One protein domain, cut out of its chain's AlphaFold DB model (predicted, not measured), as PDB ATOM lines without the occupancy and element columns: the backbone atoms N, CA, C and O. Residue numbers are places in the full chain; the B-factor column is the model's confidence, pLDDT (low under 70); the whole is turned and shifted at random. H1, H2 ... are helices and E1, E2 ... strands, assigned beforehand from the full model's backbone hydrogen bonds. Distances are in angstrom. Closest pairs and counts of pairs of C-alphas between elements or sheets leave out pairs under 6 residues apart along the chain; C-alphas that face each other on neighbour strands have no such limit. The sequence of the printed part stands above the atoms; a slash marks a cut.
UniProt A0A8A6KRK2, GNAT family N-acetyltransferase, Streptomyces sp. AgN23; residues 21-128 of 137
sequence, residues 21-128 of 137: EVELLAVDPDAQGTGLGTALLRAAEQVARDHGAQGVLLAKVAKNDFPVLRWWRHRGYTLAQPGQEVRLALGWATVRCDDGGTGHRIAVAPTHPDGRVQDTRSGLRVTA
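Overview. This is residues 21 to 128 of the 137 residues of the protein "GNAT family N-acetyltransferase" of Streptomyces sp. AgN23 (UniProt A0A8A6KRK2). This is a small, uneven sandwich: the two long strands E1 and E4 form a sheet in the middle, one side of it partly face to face with the four-stranded sheet E3 E2 E6 E5, while H2 packs on its other side. H1 lies out on the side away from the larger sheet, and residues 29 to 34 stick out at one end. The printed part has 108 residues with two named helices and six named strands, in the order H1 E1 H2 E2 E3 E4 E5 E6; the class is mixed, the larger sheet is mixed and E1 E4 antiparallel. It is compact, with a radius of gyration of the C-alphas of 13.9 A and spans of 44 by 32 by 20 A.

Arrangement. H1, residues 36 to 50, comes closest to E1, residues 56 to 62, at the C-alphas of Glu 45 and Leu 57, 7.8 A apart. For H2, residues 66 to 74, and E4, residues 104 to 110, the closest C-alphas are Trp 72 and Ala 107, 7.0 A. H1 and H2 are apart. In both, every O i to N i+4 pair is within hydrogen-bond range. E1 and E4 are antiparallel, with N 57 and O 109 at 2.9 A. E2, residues 86 to 89, and E3, residues 94 to 97, form a hairpin, with N 88 and O 95 at 2.8 A. E5, residues 116 to 120, and E6, residues 123 to 127, form another, with N 118 and O 125 at 2.8 A. E2 and E6 are parallel, with N 87 and O 124 at 2.8 A. The sandwich, two sheets face to face, has best planes 35 degrees apart.

Along the chain. H1 spans 20.8 A from C-alpha 36 at (39.169, 1.199, 16.904), E1 19.7 A, H2 12.2 A and E4 19.5 A. E6 ends at C-alpha 127, (54.484, 9.578, -6.471).

Size, cuts and confidence. The C-alphas farthest apart, Asp 30 and Trp 92, are 45.4 A apart. The printed part has no cut. The link H2 to E2 is long. No printed residue is under 70 in pLDDT.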
ATOM      1  N   GLU A  21      44.636  -1.819  -1.872       91.50
ATOM      2  CA  GLU A  21      43.288  -1.296  -1.661       91.50
ATOM      3  C   GLU A  21      42.771  -1.736  -0.289       91.50
ATOM      4  O   GLU A  21      42.804  -2.918   0.049       91.50
ATOM      5  N   VAL A  22      42.288  -0.783   0.508       94.06
ATOM      6  CA  VAL A  22      41.440  -1.078   1.667       94.06
ATOM      7  C   VAL A  22      40.011  -1.160   1.150       94.06
ATOM      8  O   VAL A  22      39.346  -0.142   0.966       94.06
ATOM      9  N   GLU A  23      39.571  -2.386   0.877       91.75
ATOM     10  CA  GLU A  23      38.255  -2.661   0.294       91.75
ATOM     11  C   GLU A  23      37.118  -2.380   1.287       91.75
ATOM     12  O   GLU A  23      36.129  -1.735   0.942       91.75
ATOM     13  N   LEU A  24      37.276  -2.812   2.542       93.25
ATOM     14  CA  LEU A  24      36.289  -2.617   3.597       93.25
ATOM     15  C   LEU A  24      36.972  -2.355   4.941       93.25
ATOM     16  O   LEU A  24      37.847  -3.102   5.375       93.25
ATOM     17  N   LEU A  25      36.516  -1.312   5.630       94.81
ATOM     18  CA  LEU A  25      36.859  -1.030   7.018       94.81
ATOM     19  C   LEU A  25      35.590  -0.576   7.729       94.81
ATOM     20  O   LEU A  25      35.013   0.454   7.388       94.81
ATOM     21  N   ALA A  26      35.166  -1.350   8.721       95.50
ATOM     22  CA  ALA A  26      33.968  -1.079   9.494       95.50
ATOM     23  C   ALA A  26      34.248  -1.273  10.985       95.50
ATOM     24  O   ALA A  26      35.091  -2.078  11.380       95.50
ATOM     25  N   VAL A  27      33.531  -0.512  11.804       96.75
ATOM     26  CA  VAL A  27      33.517  -0.644  13.260       96.75
ATOM     27  C   VAL A  27      32.062  -0.748  13.669       96.75
ATOM     28  O   VAL A  27      31.238   0.038  13.190       96.75
ATOM     29  N   ASP A  28      31.775  -1.707  14.544       97.38
ATOM     30  CA  ASP A  28      30.463  -1.858  15.163       97.38
ATOM     31  C   ASP A  28      29.958  -0.503  15.700       97.38
ATOM     32  O   ASP A  28      30.751   0.198  16.342       97.38
ATOM     33  N   PRO A  29      28.702  -0.096  15.424       96.38
ATOM     34  CA  PRO A  29      28.168   1.199  15.844       96.38
ATOM     35  C   PRO A  29      28.377   1.515  17.328       96.38
ATOM     36  O   PRO A  29      28.773   2.639  17.646       96.38
ATOM     37  N   ASP A  30      28.212   0.531  18.215       97.56
ATOM     38  CA  ASP A  30      28.333   0.711  19.668       97.56
ATOM     39  C   ASP A  30      29.794   0.890  20.112       97.56
ATOM     40  O   ASP A  30      30.077   1.387  21.204       97.56
ATOM     41  N   ALA A  31      30.742   0.528  19.248       97.00
ATOM     42  CA  ALA A  31      32.175   0.661  19.475       97.00
ATOM     43  C   ALA A  31      32.810   1.832  18.699       97.00
ATOM     44  O   ALA A  31      34.035   2.011  18.732       97.00
ATOM     45  N   GLN A  32      32.024   2.647  17.988       95.62
ATOM     46  CA  GLN A  32      32.533   3.828  17.283       95.62
ATOM     47  C   GLN A  32      32.993   4.923  18.258       95.62
ATOM     48  O   GLN A  32      32.657   4.942  19.436       95.62
ATOM     49  N   GLY A  33      33.847   5.837  17.787       94.75
ATOM     50  CA  GLY A  33      34.404   6.913  18.626       94.75
ATOM     51  C   GLY A  33      35.481   6.475  19.633       94.75
ATOM     52  O   GLY A  33      36.173   7.326  20.180       94.75
ATOM     53  N   THR A  34      35.711   5.170  19.809       96.75
ATOM     54  CA  THR A  34      36.726   4.600  20.723       96.75
ATOM     55  C   THR A  34      38.154   4.610  20.167       96.75
ATOM     56  O   THR A  34      39.114   4.320  20.873       96.75
ATOM     57  N   GLY A  35      38.310   4.910  18.874       96.38
ATOM     58  CA  GLY A  35      39.590   4.848  18.168       96.38
ATOM     59  C   GLY A  35      39.862   3.529  17.435       96.38
ATOM     60  O   GLY A  35      40.825   3.488  16.667       96.38
ATOM     61  N   LEU A  36      39.002   2.507  17.562       97.44
ATOM     62  CA  LEU A  36      39.169   1.199  16.904       97.44
ATOM     63  C   LEU A  36      39.387   1.288  15.391       97.44
ATOM     64  O   LEU A  36      40.291   0.645  14.872       97.44
ATOM     65  N   GLY A  37      38.646   2.143  14.681       96.88
ATOM     66  CA  GLY A  37      38.853   2.319  13.239       96.88
ATOM     67  C   GLY A  37      40.279   2.771  12.903       96.88
ATOM     68  O   GLY A  37      40.860   2.335  11.914       96.88
ATOM     69  N   THR A  38      40.881   3.622  13.743       96.94
ATOM     70  CA  THR A  38      42.287   4.038  13.585       96.94
ATOM     71  C   THR A  38      43.231   2.865  13.779       96.94
ATOM     72  O   THR A  38      44.195   2.738  13.034       96.94
ATOM     73  N   ALA A  39      42.970   2.037  14.793       97.38
ATOM     74  CA  ALA A  39      43.784   0.866  15.077       97.38
ATOM     75  C   ALA A  39      43.714  -0.138  13.917       97.38
ATOM     76  O   ALA A  39      44.757  -0.598  13.460       97.38
ATOM     77  N   LEU A  40      42.513  -0.382  13.379       96.81
ATOM     78  CA  LEU A  40      42.303  -1.219  12.198       96.81
ATOM     79  C   LEU A  40      43.059  -0.684  10.980       96.81
ATOM     80  O   LEU A  40      43.785  -1.440  10.342       96.81
ATOM     81  N   LEU A  41      42.954   0.618  10.685       96.00
ATOM     82  CA  LEU A  41      43.665   1.199   9.544       96.00
ATOM     83  C   LEU A  41      45.182   1.085   9.703       96.00
ATOM     84  O   LEU A  41      45.859   0.667   8.772       96.00
ATOM     85  N   ARG A  42      45.717   1.399  10.888       94.75
ATOM     86  CA  ARG A  42      47.157   1.278  11.158       94.75
ATOM     87  C   ARG A  42      47.648  -0.158  11.014       94.75
ATOM     88  O   ARG A  42      48.742  -0.370  10.498       94.75
ATOM     89  N   ALA A  43      46.854  -1.131  11.462       94.44
ATOM     90  CA  ALA A  43      47.163  -2.542  11.279       94.44
ATOM     91  C   ALA A  43      47.162  -2.920   9.791       94.44
ATOM     92  O   ALA A  43      48.112  -3.547   9.335       94.44
ATOM     93  N   ALA A  44      46.167  -2.477   9.017       92.44
ATOM     94  CA  ALA A  44      46.117  -2.709   7.573       92.44
ATOM     95  C   ALA A  44      47.316  -2.078   6.841       92.44
ATOM     96  O   ALA A  44      47.955  -2.725   6.016       92.44
ATOM     97  N   GLU A  45      47.677  -0.843   7.191       91.19
ATOM     98  CA  GLU A  45      48.861  -0.160   6.664       91.19
ATOM     99  C   GLU A  45      50.157  -0.899   7.019       91.19
ATOM    100  O   GLU A  45      51.069  -0.977   6.195       91.19
ATOM    101  N   GLN A  46      50.254  -1.445   8.235       90.44
ATOM    102  CA  GLN A  46      51.411  -2.234   8.649       90.44
ATOM    103  C   GLN A  46      51.496  -3.547   7.872       90.44
ATOM    104  O   GLN A  46      52.546  -3.841   7.316       90.44
ATOM    105  N   VAL A  47      50.383  -4.273   7.746       89.38
ATOM    106  CA  VAL A  47      50.298  -5.495   6.934       89.38
ATOM    107  C   VAL A  47      50.704  -5.210   5.490       89.38
ATOM    108  O   VAL A  47      51.468  -5.982   4.917       89.38
ATOM    109  N   ALA A  48      50.253  -4.097   4.907       86.50
ATOM    110  CA  ALA A  48      50.655  -3.698   3.563       86.50
ATOM    111  C   ALA A  48      52.178  -3.513   3.472       86.50
ATOM    112  O   ALA A  48      52.819  -4.097   2.599       86.50
ATOM    113  N   ARG A  49      52.781  -2.763   4.408       83.69
ATOM    114  CA  ARG A  49      54.240  -2.566   4.462       83.69
ATOM    115  C   ARG A  49      55.006  -3.880   4.632       83.69
ATOM    116  O   ARG A  49      55.988  -4.089   3.925       83.69
ATOM    117  N   ASP A  50      54.541  -4.765   5.509       86.00
ATOM    118  CA  ASP A  50      55.186  -6.053   5.796       86.00
ATOM    119  C   ASP A  50      55.148  -6.999   4.587       86.00
ATOM    120  O   ASP A  50      56.093  -7.750   4.351       86.00
ATOM    121  N   HIS A  51      54.101  -6.910   3.760       80.56
ATOM    122  CA  HIS A  51      54.002  -7.626   2.484       80.56
ATOM    123  C   HIS A  51      54.718  -6.915   1.324       80.56
ATOM    124  O   HIS A  51      54.611  -7.337   0.172       80.56
ATOM    125  N   GLY A  52      55.473  -5.852   1.611       73.88
ATOM    126  CA  GLY A  52      56.267  -5.134   0.622       73.88
ATOM    127  C   GLY A  52      55.465  -4.167  -0.246       73.88
ATOM    128  O   GLY A  52      55.936  -3.818  -1.327       73.88
ATOM    129  N   ALA A  53      54.290  -3.706   0.196       77.94
ATOM    130  CA  ALA A  53      53.547  -2.665  -0.509       77.94
ATOM    131  C   ALA A  53      54.325  -1.344  -0.484       77.94
ATOM    132  O   ALA A  53      54.448  -0.673   0.546       77.94
ATOM    133  N   GLN A  54      54.850  -0.952  -1.639       74.25
ATOM    134  CA  GLN A  54      55.839   0.128  -1.732       74.25
ATOM    135  C   GLN A  54      55.375   1.367  -2.499       74.25
ATOM    136  O   GLN A  54      56.106   2.356  -2.550       74.25
ATOM    137  N   GLY A  55      54.178   1.333  -3.080       80.75
ATOM    138  CA  GLY A  55      53.642   2.458  -3.831       80.75
ATOM    139  C   GLY A  55      52.613   3.246  -3.031       80.75
ATOM    140  O   GLY A  55      52.903   4.303  -2.464       80.75
ATOM    141  N   VAL A  56      51.370   2.773  -3.073       88.56
ATOM    142  CA  VAL A  56      50.195   3.567  -2.706       88.56
ATOM    143  C   VAL A  56      49.150   2.698  -2.021       88.56
ATOM    144  O   VAL A  56      48.875   1.587  -2.472       88.56
ATOM    145  N   LEU A  57      48.531   3.241  -0.973       92.81
ATOM    146  CA  LEU A  57      47.287   2.729  -0.415       92.81
ATOM    147  C   LEU A  57      46.121   3.565  -0.941       92.81
ATOM    148  O   LEU A  57      46.191   4.800  -0.946       92.81
ATOM    149  N   LEU A  58      45.046   2.901  -1.362       93.50
ATOM    150  CA  LEU A  58      43.807   3.545  -1.779       93.50
ATOM    151  C   LEU A  58      42.572   2.943  -1.104       93.50
ATOM    152  O   LEU A  58      42.577   1.792  -0.685       93.50
ATOM    153  N   ALA A  59      41.504   3.731  -1.022       94.88
ATOM    154  CA  ALA A  59      40.181   3.271  -0.614       94.88
ATOM    155  C   ALA A  59      39.096   4.045  -1.368       94.88
ATOM    156  O   ALA A  59      39.249   5.241  -1.647       94.88
ATOM    157  N   LYS A  60      37.974   3.385  -1.663       94.31
ATOM    158  CA  LYS A  60      36.777   4.035  -2.210       94.31
ATOM    159  C   LYS A  60      35.861   4.459  -1.074       94.31
ATOM    160  O   LYS A  60      35.513   3.665  -0.211       94.31
ATOM    161  N   VAL A  61      35.449   5.723  -1.088       94.44
ATOM    162  CA  VAL A  61      34.591   6.301  -0.048       94.44
ATOM    163  C   VAL A  61      33.384   6.955  -0.699       94.44
ATOM    164  O   VAL A  61      33.537   7.718  -1.652       94.44
ATOM    165  N   ALA A  62      32.179   6.678  -0.203       93.19
ATOM    166  CA  ALA A  62      30.965   7.295  -0.730       93.19
ATOM    167  C   ALA A  62      31.073   8.832  -0.678       93.19
ATOM    168  O   ALA A  62      31.418   9.408   0.357       93.19
ATOM    169  N   LYS A  63      30.772   9.528  -1.786       92.38
ATOM    170  CA  LYS A  63      31.008  10.986  -1.888       92.38
ATOM    171  C   LYS A  63      30.225  11.835  -0.881       92.38
ATOM    172  O   LYS A  63      30.631  12.964  -0.613       92.38
ATOM    173  N   ASN A  64      29.129  11.296  -0.350       94.12
ATOM    174  CA  ASN A  64      28.237  11.972   0.590       94.12
ATOM    175  C   ASN A  64      28.471  11.557   2.054       94.12
ATOM    176  O   ASN A  64      27.818  12.097   2.944       94.12
ATOM    177  N   ASP A  65      29.398  10.634   2.326       94.88
ATOM    178  CA  ASP A  65      29.728  10.218   3.692       94.88
ATOM    179  C   ASP A  65      30.770  11.169   4.306       94.88
ATOM    180  O   ASP A  65      31.958  10.870   4.448       94.88
ATOM    181  N   PHE A  66      30.332  12.394   4.605       95.88
ATOM    182  CA  PHE A  66      31.211  13.454   5.103       95.88
ATOM    183  C   PHE A  66      31.977  13.097   6.390       95.88
ATOM    184  O   PHE A  66      33.153  13.479   6.475       95.88
ATOM    185  N   PRO A  67      31.389  12.388   7.379       95.12
ATOM    186  CA  PRO A  67      32.134  11.905   8.537       95.12
ATOM    187  C   PRO A  67      33.306  10.998   8.150       95.12
ATOM    188  O   PRO A  67      34.434  11.256   8.581       95.12
ATOM    189  N   VAL A  68      33.085  10.006   7.281       95.75
ATOM    190  CA  VAL A  68      34.145   9.085   6.840       95.75
ATOM    191  C   VAL A  68      35.187   9.809   5.983       95.75
ATOM    192  O   VAL A  68      36.389   9.633   6.182       95.75
ATOM    193  N   LEU A  69      34.774  10.719   5.097       96.31
ATOM    194  CA  LEU A  69      35.704  11.547   4.317       96.31
ATOM    195  C   LEU A  69      36.624  12.387   5.223       96.31
ATOM    196  O   LEU A  69      37.833  12.479   4.989       96.31
ATOM    197  N   ARG A  70      36.078  12.998   6.281       96.81
ATOM    198  CA  ARG A  70      36.877  13.748   7.263       96.81
ATOM    199  C   ARG A  70      37.823  12.827   8.029       96.81
ATOM    200  O   ARG A  70      38.969  13.204   8.275       96.81
ATOM    201  N   TRP A  71      37.358  11.632   8.378       96.88
ATOM    202  CA  TRP A  71      38.141  10.623   9.079       96.88
ATOM    203  C   TRP A  71      39.380  10.191   8.276       96.88
ATOM    204  O   TRP A  71      40.477  10.176   8.839       96.88
ATOM    205  N   TRP A  72      39.247   9.951   6.968       97.19
ATOM    206  CA  TRP A  72      40.388   9.650   6.088       97.19
ATOM    207  C   TRP A  72      41.362  10.829   5.988       97.19
ATOM    208  O   TRP A  72      42.567  10.662   6.187       97.19
ATOM    209  N   ARG A  73      40.850  12.050   5.769       96.44
ATOM    210  CA  ARG A  73      41.678  13.269   5.692       96.44
ATOM    211  C   ARG A  73      42.515  13.508   6.940       96.44
ATOM    212  O   ARG A  73      43.687  13.848   6.838       96.44
ATOM    213  N   HIS A  74      41.925  13.313   8.117       96.19
ATOM    214  CA  HIS A  74      42.628  13.504   9.385       96.19
ATOM    215  C   HIS A  74      43.792  12.515   9.579       96.19
ATOM    216  O   HIS A  74      44.679  12.759  10.390       96.19
ATOM    217  N   ARG A  75      43.812  11.417   8.818       94.06
ATOM    218  CA  ARG A  75      44.868  10.394   8.836       94.06
ATOM    219  C   ARG A  75      45.889  10.569   7.711       94.06
ATOM    220  O   ARG A  75      46.687   9.675   7.478       94.06
ATOM    221  N   GLY A  76      45.879  11.715   7.030       93.50
ATOM    222  CA  GLY A  76      46.869  12.049   6.002       93.50
ATOM    223  C   GLY A  76      46.499  11.599   4.589       93.50
ATOM    224  O   GLY A  76      47.270  11.836   3.663       93.50
ATOM    225  N   TYR A  77      45.315  11.014   4.391       95.19
ATOM    226  CA  TYR A  77      44.855  10.656   3.054       95.19
ATOM    227  C   TYR A  77      44.359  11.886   2.307       95.19
ATOM    228  O   TYR A  77      43.623  12.728   2.836       95.19
ATOM    229  N   THR A  78      44.713  11.957   1.030       95.62
ATOM    230  CA  THR A  78      44.164  12.953   0.116       95.62
ATOM    231  C   THR A  78      42.966  12.364  -0.610       95.62
ATOM    232  O   THR A  78      43.017  11.241  -1.098       95.62
ATOM    233  N   LEU A  79      41.873  13.121  -0.673       94.44
ATOM    234  CA  LEU A  79      40.641  12.704  -1.338       94.44
ATOM    235  C   LEU A  79      40.568  13.317  -2.732       94.44
ATOM    236  O   LEU A  79      40.411  14.536  -2.851       94.44
ATOM    237  N   ALA A  80      40.587  12.477  -3.764       92.69
ATOM    238  CA  ALA A  80      40.249  12.894  -5.120       92.69
ATOM    239  C   ALA A  80      38.815  13.455  -5.164       92.69
ATOM    240  O   ALA A  80      37.930  13.031  -4.411       92.69
ATOM    241  N   GLN A  81      38.555  14.459  -5.999       86.38
ATOM    242  CA  GLN A  81      37.187  14.883  -6.305       86.38
ATOM    243  C   GLN A  81      36.428  13.747  -7.021       86.38
ATOM    244  O   GLN A  81      37.063  12.899  -7.645       86.38
ATOM    245  N   PRO A  82      35.087  13.685  -6.922       83.06
ATOM    246  CA  PRO A  82      34.313  12.716  -7.697       83.06
ATOM    247  C   PRO A  82      34.646  12.825  -9.192       83.06
ATOM    248  O   PRO A  82      34.677  13.933  -9.726       83.06
ATOM    249  N   GLY A  83      34.932  11.697  -9.846       81.44
ATOM    250  CA  GLY A  83      35.364  11.654 -11.250       81.44
ATOM    251  C   GLY A  83      36.758  12.232 -11.543       81.44
ATOM    252  O   GLY A  83      37.160  12.279 -12.704       81.44
ATOM    253  N   GLN A  84      37.518  12.681 -10.534       87.38
ATOM    254  CA  GLN A  84      38.903  13.111 -10.731       87.38
ATOM    255  C   GLN A  84      39.811  11.889 -10.878       87.38
ATOM    256  O   GLN A  84      39.879  11.042  -9.988       87.38
ATOM    257  N   GLU A  85      40.556  11.845 -11.981       90.06
ATOM    258  CA  GLU A  85      41.565  10.817 -12.231       90.06
ATOM    259  C   GLU A  85      42.686  10.886 -11.181       90.06
ATOM    260  O   GLU A  85      43.220  11.958 -10.868       90.06
ATOM    261  N   VAL A  86      43.073   9.721 -10.670       92.00
ATOM    262  CA  VAL A  86      44.251   9.515  -9.834       92.00
ATOM    263  C   VAL A  86      45.340   8.860 -10.681       92.00
ATOM    264  O   VAL A  86      45.134   7.824 -11.311       92.00
ATOM    265  N   ARG A  87      46.531   9.460 -10.685       92.44
ATOM    266  CA  ARG A  87      47.719   8.971 -11.395       92.44
ATOM    267  C   ARG A  87      48.766   8.497 -10.403       92.44
ATOM    268  O   ARG A  87      49.345   9.310  -9.685       92.44
ATOM    269  N   LEU A  88      49.060   7.205 -10.418       89.62
ATOM    270  CA  LEU A  88      50.100   6.585  -9.605       89.62
ATOM    271  C   LEU A  88      51.386   6.514 -10.433       89.62
ATOM    272  O   LEU A  88      51.469   5.754 -11.397       89.62
ATOM    273  N   ALA A  89      52.375   7.331 -10.088       88.38
ATOM    274  CA  ALA A  89      53.690   7.327 -10.715       88.38
ATOM    275  C   ALA A  89      54.630   6.397  -9.933       88.38
ATOM    276  O   ALA A  89      55.182   6.791  -8.907       88.38
ATOM    277  N   LEU A  90      54.804   5.172 -10.440       80.75
ATOM    278  CA  LEU A  90      55.520   4.063  -9.789       80.75
ATOM    279  C   LEU A  90      56.980   3.922 -10.268       80.75
ATOM    280  O   LEU A  90      57.564   2.842 -10.224       80.75
ATOM    281  N   GLY A  91      57.562   4.989 -10.821       79.62
ATOM    282  CA  GLY A  91      58.914   5.007 -11.398       79.62
ATOM    283  C   GLY A  91      59.026   4.333 -12.772       79.62
ATOM    284  O   GLY A  91      59.510   4.954 -13.713       79.62
ATOM    285  N   TRP A  92      58.541   3.098 -12.912       76.88
ATOM    286  CA  TRP A  92      58.591   2.315 -14.159       76.88
ATOM    287  C   TRP A  92      57.277   2.333 -14.954       76.88
ATOM    288  O   TRP A  92      57.255   1.981 -16.131       76.88
ATOM    289  N   ALA A  93      56.181   2.739 -14.314       82.31
ATOM    290  CA  ALA A  93      54.862   2.839 -14.920       82.31
ATOM    291  C   ALA A  93      54.085   4.029 -14.359       82.31
ATOM    292  O   ALA A  93      54.341   4.512 -13.252       82.31
ATOM    293  N   THR A  94      53.100   4.478 -15.133       86.88
ATOM    294  CA  THR A  94      52.023   5.334 -14.637       86.88
ATOM    295  C   THR A  94      50.717   4.564 -14.726       86.88
ATOM    296  O   THR A  94      50.291   4.211 -15.824       86.88
ATOM    297  N   VAL A  95      50.086   4.323 -13.580       87.25
ATOM    298  CA  VAL A  95      48.750   3.719 -13.502       87.25
ATOM    299  C   VAL A  95      47.728   4.821 -13.303       87.25
ATOM    300  O   VAL A  95      47.976   5.784 -12.577       87.25
ATOM    301  N   ARG A  96      46.584   4.688 -13.967       89.75
ATOM    302  CA  ARG A  96      45.444   5.585 -13.813       89.75
ATOM    303  C   ARG A  96      44.319   4.819 -13.143       89.75
ATOM    304  O   ARG A  96      44.044   3.687 -13.535       89.75
ATOM    305  N   CYS A  97      43.692   5.433 -12.156       87.69
ATOM    306  CA  CYS A  97      42.476   4.927 -11.548       87.69
ATOM    307  C   CYS A  97      41.502   6.076 -11.286       87.69
ATOM    308  O   CYS A  97      41.899   7.215 -11.048       87.69
ATOM    309  N   ASP A  98      40.218   5.764 -11.346       85.25
ATOM    310  CA  ASP A  98      39.126   6.665 -11.010       85.25
ATOM    311  C   ASP A  98      38.022   5.872 -10.291       85.25
ATOM    312  O   ASP A  98      38.185   4.692  -9.959       85.25
ATOM    313  N   ASP A  99      36.912   6.534  -9.977       84.31
ATOM    314  CA  ASP A  99      35.777   5.911  -9.301       84.31
ATOM    315  C   ASP A  99      34.853   5.125 -10.247       84.31
ATOM    316  O   ASP A  99      33.805   4.648  -9.808       84.31
ATOM    317  N   GLY A 100      35.188   5.005 -11.535       80.50
ATOM    318  CA  GLY A 100      34.356   4.384 -12.563       80.50
ATOM    319  C   GLY A 100      33.009   5.082 -12.766       80.50
ATOM    320  O   GLY A 100      32.072   4.452 -13.252       80.50
ATOM    321  N   GLY A 101      32.860   6.338 -12.325       78.19
ATOM    322  CA  GLY A 101      31.582   7.057 -12.339       78.19
ATOM    323  C   GLY A 101      30.579   6.583 -11.280       78.19
ATOM    324  O   GLY A 101      29.408   6.960 -11.332       78.19
ATOM    325  N   THR A 102      31.009   5.778 -10.304       81.12
ATOM    326  CA  THR A 102      30.129   5.223  -9.260       81.12
ATOM    327  C   THR A 102      29.727   6.241  -8.188       81.12
ATOM    328  O   THR A 102      28.933   5.926  -7.302       81.12
ATOM    329  N   GLY A 103      30.255   7.469  -8.238       85.06
ATOM    330  CA  GLY A 103      29.954   8.503  -7.253       85.06
ATOM    331  C   GLY A 103      30.724   8.318  -5.947       85.06
ATOM    332  O   GLY A 103      30.251   8.747  -4.892       85.06
ATOM    333  N   HIS A 104      31.902   7.706  -6.018       91.81
ATOM    334  CA  HIS A 104      32.826   7.588  -4.896       91.81
ATOM    335  C   HIS A 104      33.942   8.629  -5.017       91.81
ATOM    336  O   HIS A 104      34.162   9.259  -6.050       91.81
ATOM    337  N   ARG A 105      34.655   8.834  -3.918       93.75
ATOM    338  CA  ARG A 105      35.929   9.543  -3.883       93.75
ATOM    339  C   ARG A 105      37.012   8.521  -3.601       93.75
ATOM    340  O   ARG A 105      36.818   7.638  -2.767       93.75
ATOM    341  N   ILE A 106      38.146   8.660  -4.273       94.50
ATOM    342  CA  ILE A 106      39.318   7.843  -3.982       94.50
ATOM    343  C   ILE A 106      40.120   8.551  -2.890       94.50
ATOM    344  O   ILE A 106      40.595   9.672  -3.090       94.50
ATOM    345  N   ALA A 107      40.237   7.920  -1.725       95.81
ATOM    346  CA  ALA A 107      41.200   8.296  -0.700       95.81
ATOM    347  C   ALA A 107      42.541   7.657  -1.048       95.81
ATOM    348  O   ALA A 107      42.581   6.458  -1.300       95.81
ATOM    349  N   VAL A 108      43.623   8.436  -1.074       95.06
ATOM    350  CA  VAL A 108      44.962   7.930  -1.403       95.06
ATOM    351  C   VAL A 108      46.020   8.437  -0.439       95.06
ATOM    352  O   VAL A 108      45.988   9.600  -0.022       95.06
ATOM    353  N   ALA A 109      46.989   7.579  -0.141       92.56
ATOM    354  CA  ALA A 109      48.210   7.941   0.559       92.56
ATOM    355  C   ALA A 109      49.397   7.128   0.016       92.56
ATOM    356  O   ALA A 109      49.232   5.954  -0.328       92.56
ATOM    357  N   PRO A 110      50.598   7.718  -0.078       90.50
ATOM    358  CA  PRO A 110      51.803   6.941  -0.330       90.50
ATOM    359  C   PRO A 110      52.080   6.011   0.860       90.50
ATOM    360  O   PRO A 110      51.910   6.412   2.010       90.50
ATOM    361  N   THR A 111      52.538   4.785   0.600       84.50
ATOM    362  CA  THR A 111      52.962   3.874   1.683       84.50
ATOM    363  C   THR A 111      54.391   4.156   2.149       84.50
ATOM    364  O   THR A 111      54.740   3.855   3.290       84.50
ATOM    365  N   HIS A 112      55.208   4.762   1.281       79.50
ATOM    366  CA  HIS A 112      56.578   5.171   1.580       79.50
ATOM    367  C   HIS A 112      56.628   6.612   2.129       79.50
ATOM    368  O   HIS A 112      55.962   7.483   1.562       79.50
ATOM    369  N   PRO A 113      57.449   6.915   3.158       76.62
ATOM    370  CA  PRO A 113      57.542   8.255   3.759       76.62
ATOM    371  C   PRO A 113      57.943   9.365   2.774       76.62
ATOM    372  O   PRO A 113      57.435  10.477   2.865       76.62
ATOM    373  N   ASP A 114      58.806   9.063   1.800       81.81
ATOM    374  CA  ASP A 114      59.192  10.024   0.748       81.81
ATOM    375  C   ASP A 114      58.169  10.162  -0.387       81.81
ATOM    376  O   ASP A 114      58.350  10.964  -1.312       81.81
ATOM    377  N   GLY A 115      57.100   9.364  -0.355       85.69
ATOM    378  CA  GLY A 115      56.030   9.488  -1.323       85.69
ATOM    379  C   GLY A 115      55.271  10.801  -1.145       85.69
ATOM    380  O   GLY A 115      55.206  11.386  -0.065       85.69
ATOM    381  N   ARG A 116      54.697  11.306  -2.234       90.44
ATOM    382  CA  ARG A 116      54.011  12.603  -2.253       90.44
ATOM    383  C   ARG A 116      52.701  12.511  -3.002       90.44
ATOM    384  O   ARG A 116      52.588  11.776  -3.980       90.44
ATOM    385  N   VAL A 117      51.744  13.324  -2.572       92.19
ATOM    386  CA  VAL A 117      50.507  13.579  -3.306       92.19
ATOM    387  C   VAL A 117      50.513  15.030  -3.770       92.19
ATOM    388  O   VAL A 117      50.825  15.933  -2.997       92.19
ATOM    389  N   GLN A 118      50.200  15.254  -5.042       91.19
ATOM    390  CA  GLN A 118      50.131  16.572  -5.662       91.19
ATOM    391  C   GLN A 118      48.813  16.704  -6.415       91.19
ATOM    392  O   GLN A 118      48.490  15.868  -7.258       91.19
ATOM    393  N   ASP A 119      48.070  17.771  -6.138       88.00
ATOM    394  CA  ASP A 119      46.940  18.153  -6.979       88.00
ATOM    395  C   ASP A 119      47.471  18.858  -8.233       88.00
ATOM    396  O   ASP A 119      48.300  19.768  -8.152       88.00
ATOM    397  N   THR A 120      47.048  18.400  -9.407       84.94
ATOM    398  CA  THR A 120      47.512  18.920 -10.695       84.94
ATOM    399  C   THR A 120      46.321  19.277 -11.569       84.94
ATOM    400  O   THR A 120      45.227  18.741 -11.405       84.94
ATOM    401  N   ARG A 121      46.547  20.105 -12.598       77.62
ATOM    402  CA  ARG A 121      45.515  20.416 -13.607       77.62
ATOM    403  C   ARG A 121      44.918  19.170 -14.274       77.62
ATOM    404  O   ARG A 121      43.829  19.243 -14.821       77.62
ATOM    405  N   SER A 122      45.646  18.052 -14.258       76.62
ATOM    406  CA  SER A 122      45.269  16.797 -14.912       76.62
ATOM    407  C   SER A 122      44.746  15.718 -13.960       76.62
ATOM    408  O   SER A 122      44.607  14.577 -14.386       76.62
ATOM    409  N   GLY A 123      44.506  16.045 -12.688       86.38
ATOM    410  CA  GLY A 123      44.099  15.075 -11.671       86.38
ATOM    411  C   GLY A 123      45.068  14.994 -10.495       86.38
ATOM    412  O   GLY A 123      46.020  15.770 -10.387       86.38
ATOM    413  N   LEU A 124      44.821  14.037  -9.609       91.44
ATOM    414  CA  LEU A 124      45.628  13.832  -8.415       91.44
ATOM    415  C   LEU A 124      46.820  12.931  -8.749       91.44
ATOM    416  O   LEU A 124      46.640  11.790  -9.164       91.44
ATOM    417  N   ARG A 125      48.048  13.417  -8.569       92.56
ATOM    418  CA  ARG A 125      49.261  12.627  -8.804       92.56
ATOM    419  C   ARG A 125      49.830  12.121  -7.487       92.56
ATOM    420  O   ARG A 125      50.157  12.918  -6.616       92.56
ATOM    421  N   VAL A 126      50.011  10.810  -7.381       90.81
ATOM    422  CA  VAL A 126      50.710  10.160  -6.270       90.81
ATOM    423  C   VAL A 126      52.044   9.638  -6.784       90.81
ATOM    424  O   VAL A 126      52.088   8.863  -7.737       90.81
ATOM    425  N   THR A 127      53.139  10.081  -6.182       87.31
ATOM    426  CA  THR A 127      54.484   9.578  -6.471       87.31
ATOM    427  C   THR A 127      54.963   8.739  -5.308       87.31
ATOM    428  O   THR A 127      54.982   9.232  -4.182       87.31
ATOM    429  N   ALA A 128      55.417   7.526  -5.595       73.75
ATOM    430  CA  ALA A 128      56.258   6.758  -4.691       73.75
ATOM    431  C   ALA A 128      57.685   6.736  -5.262       73.75
ATOM    432  O   ALA A 128      57.841   6.737  -6.490       73.75
TER     433      ALA A 128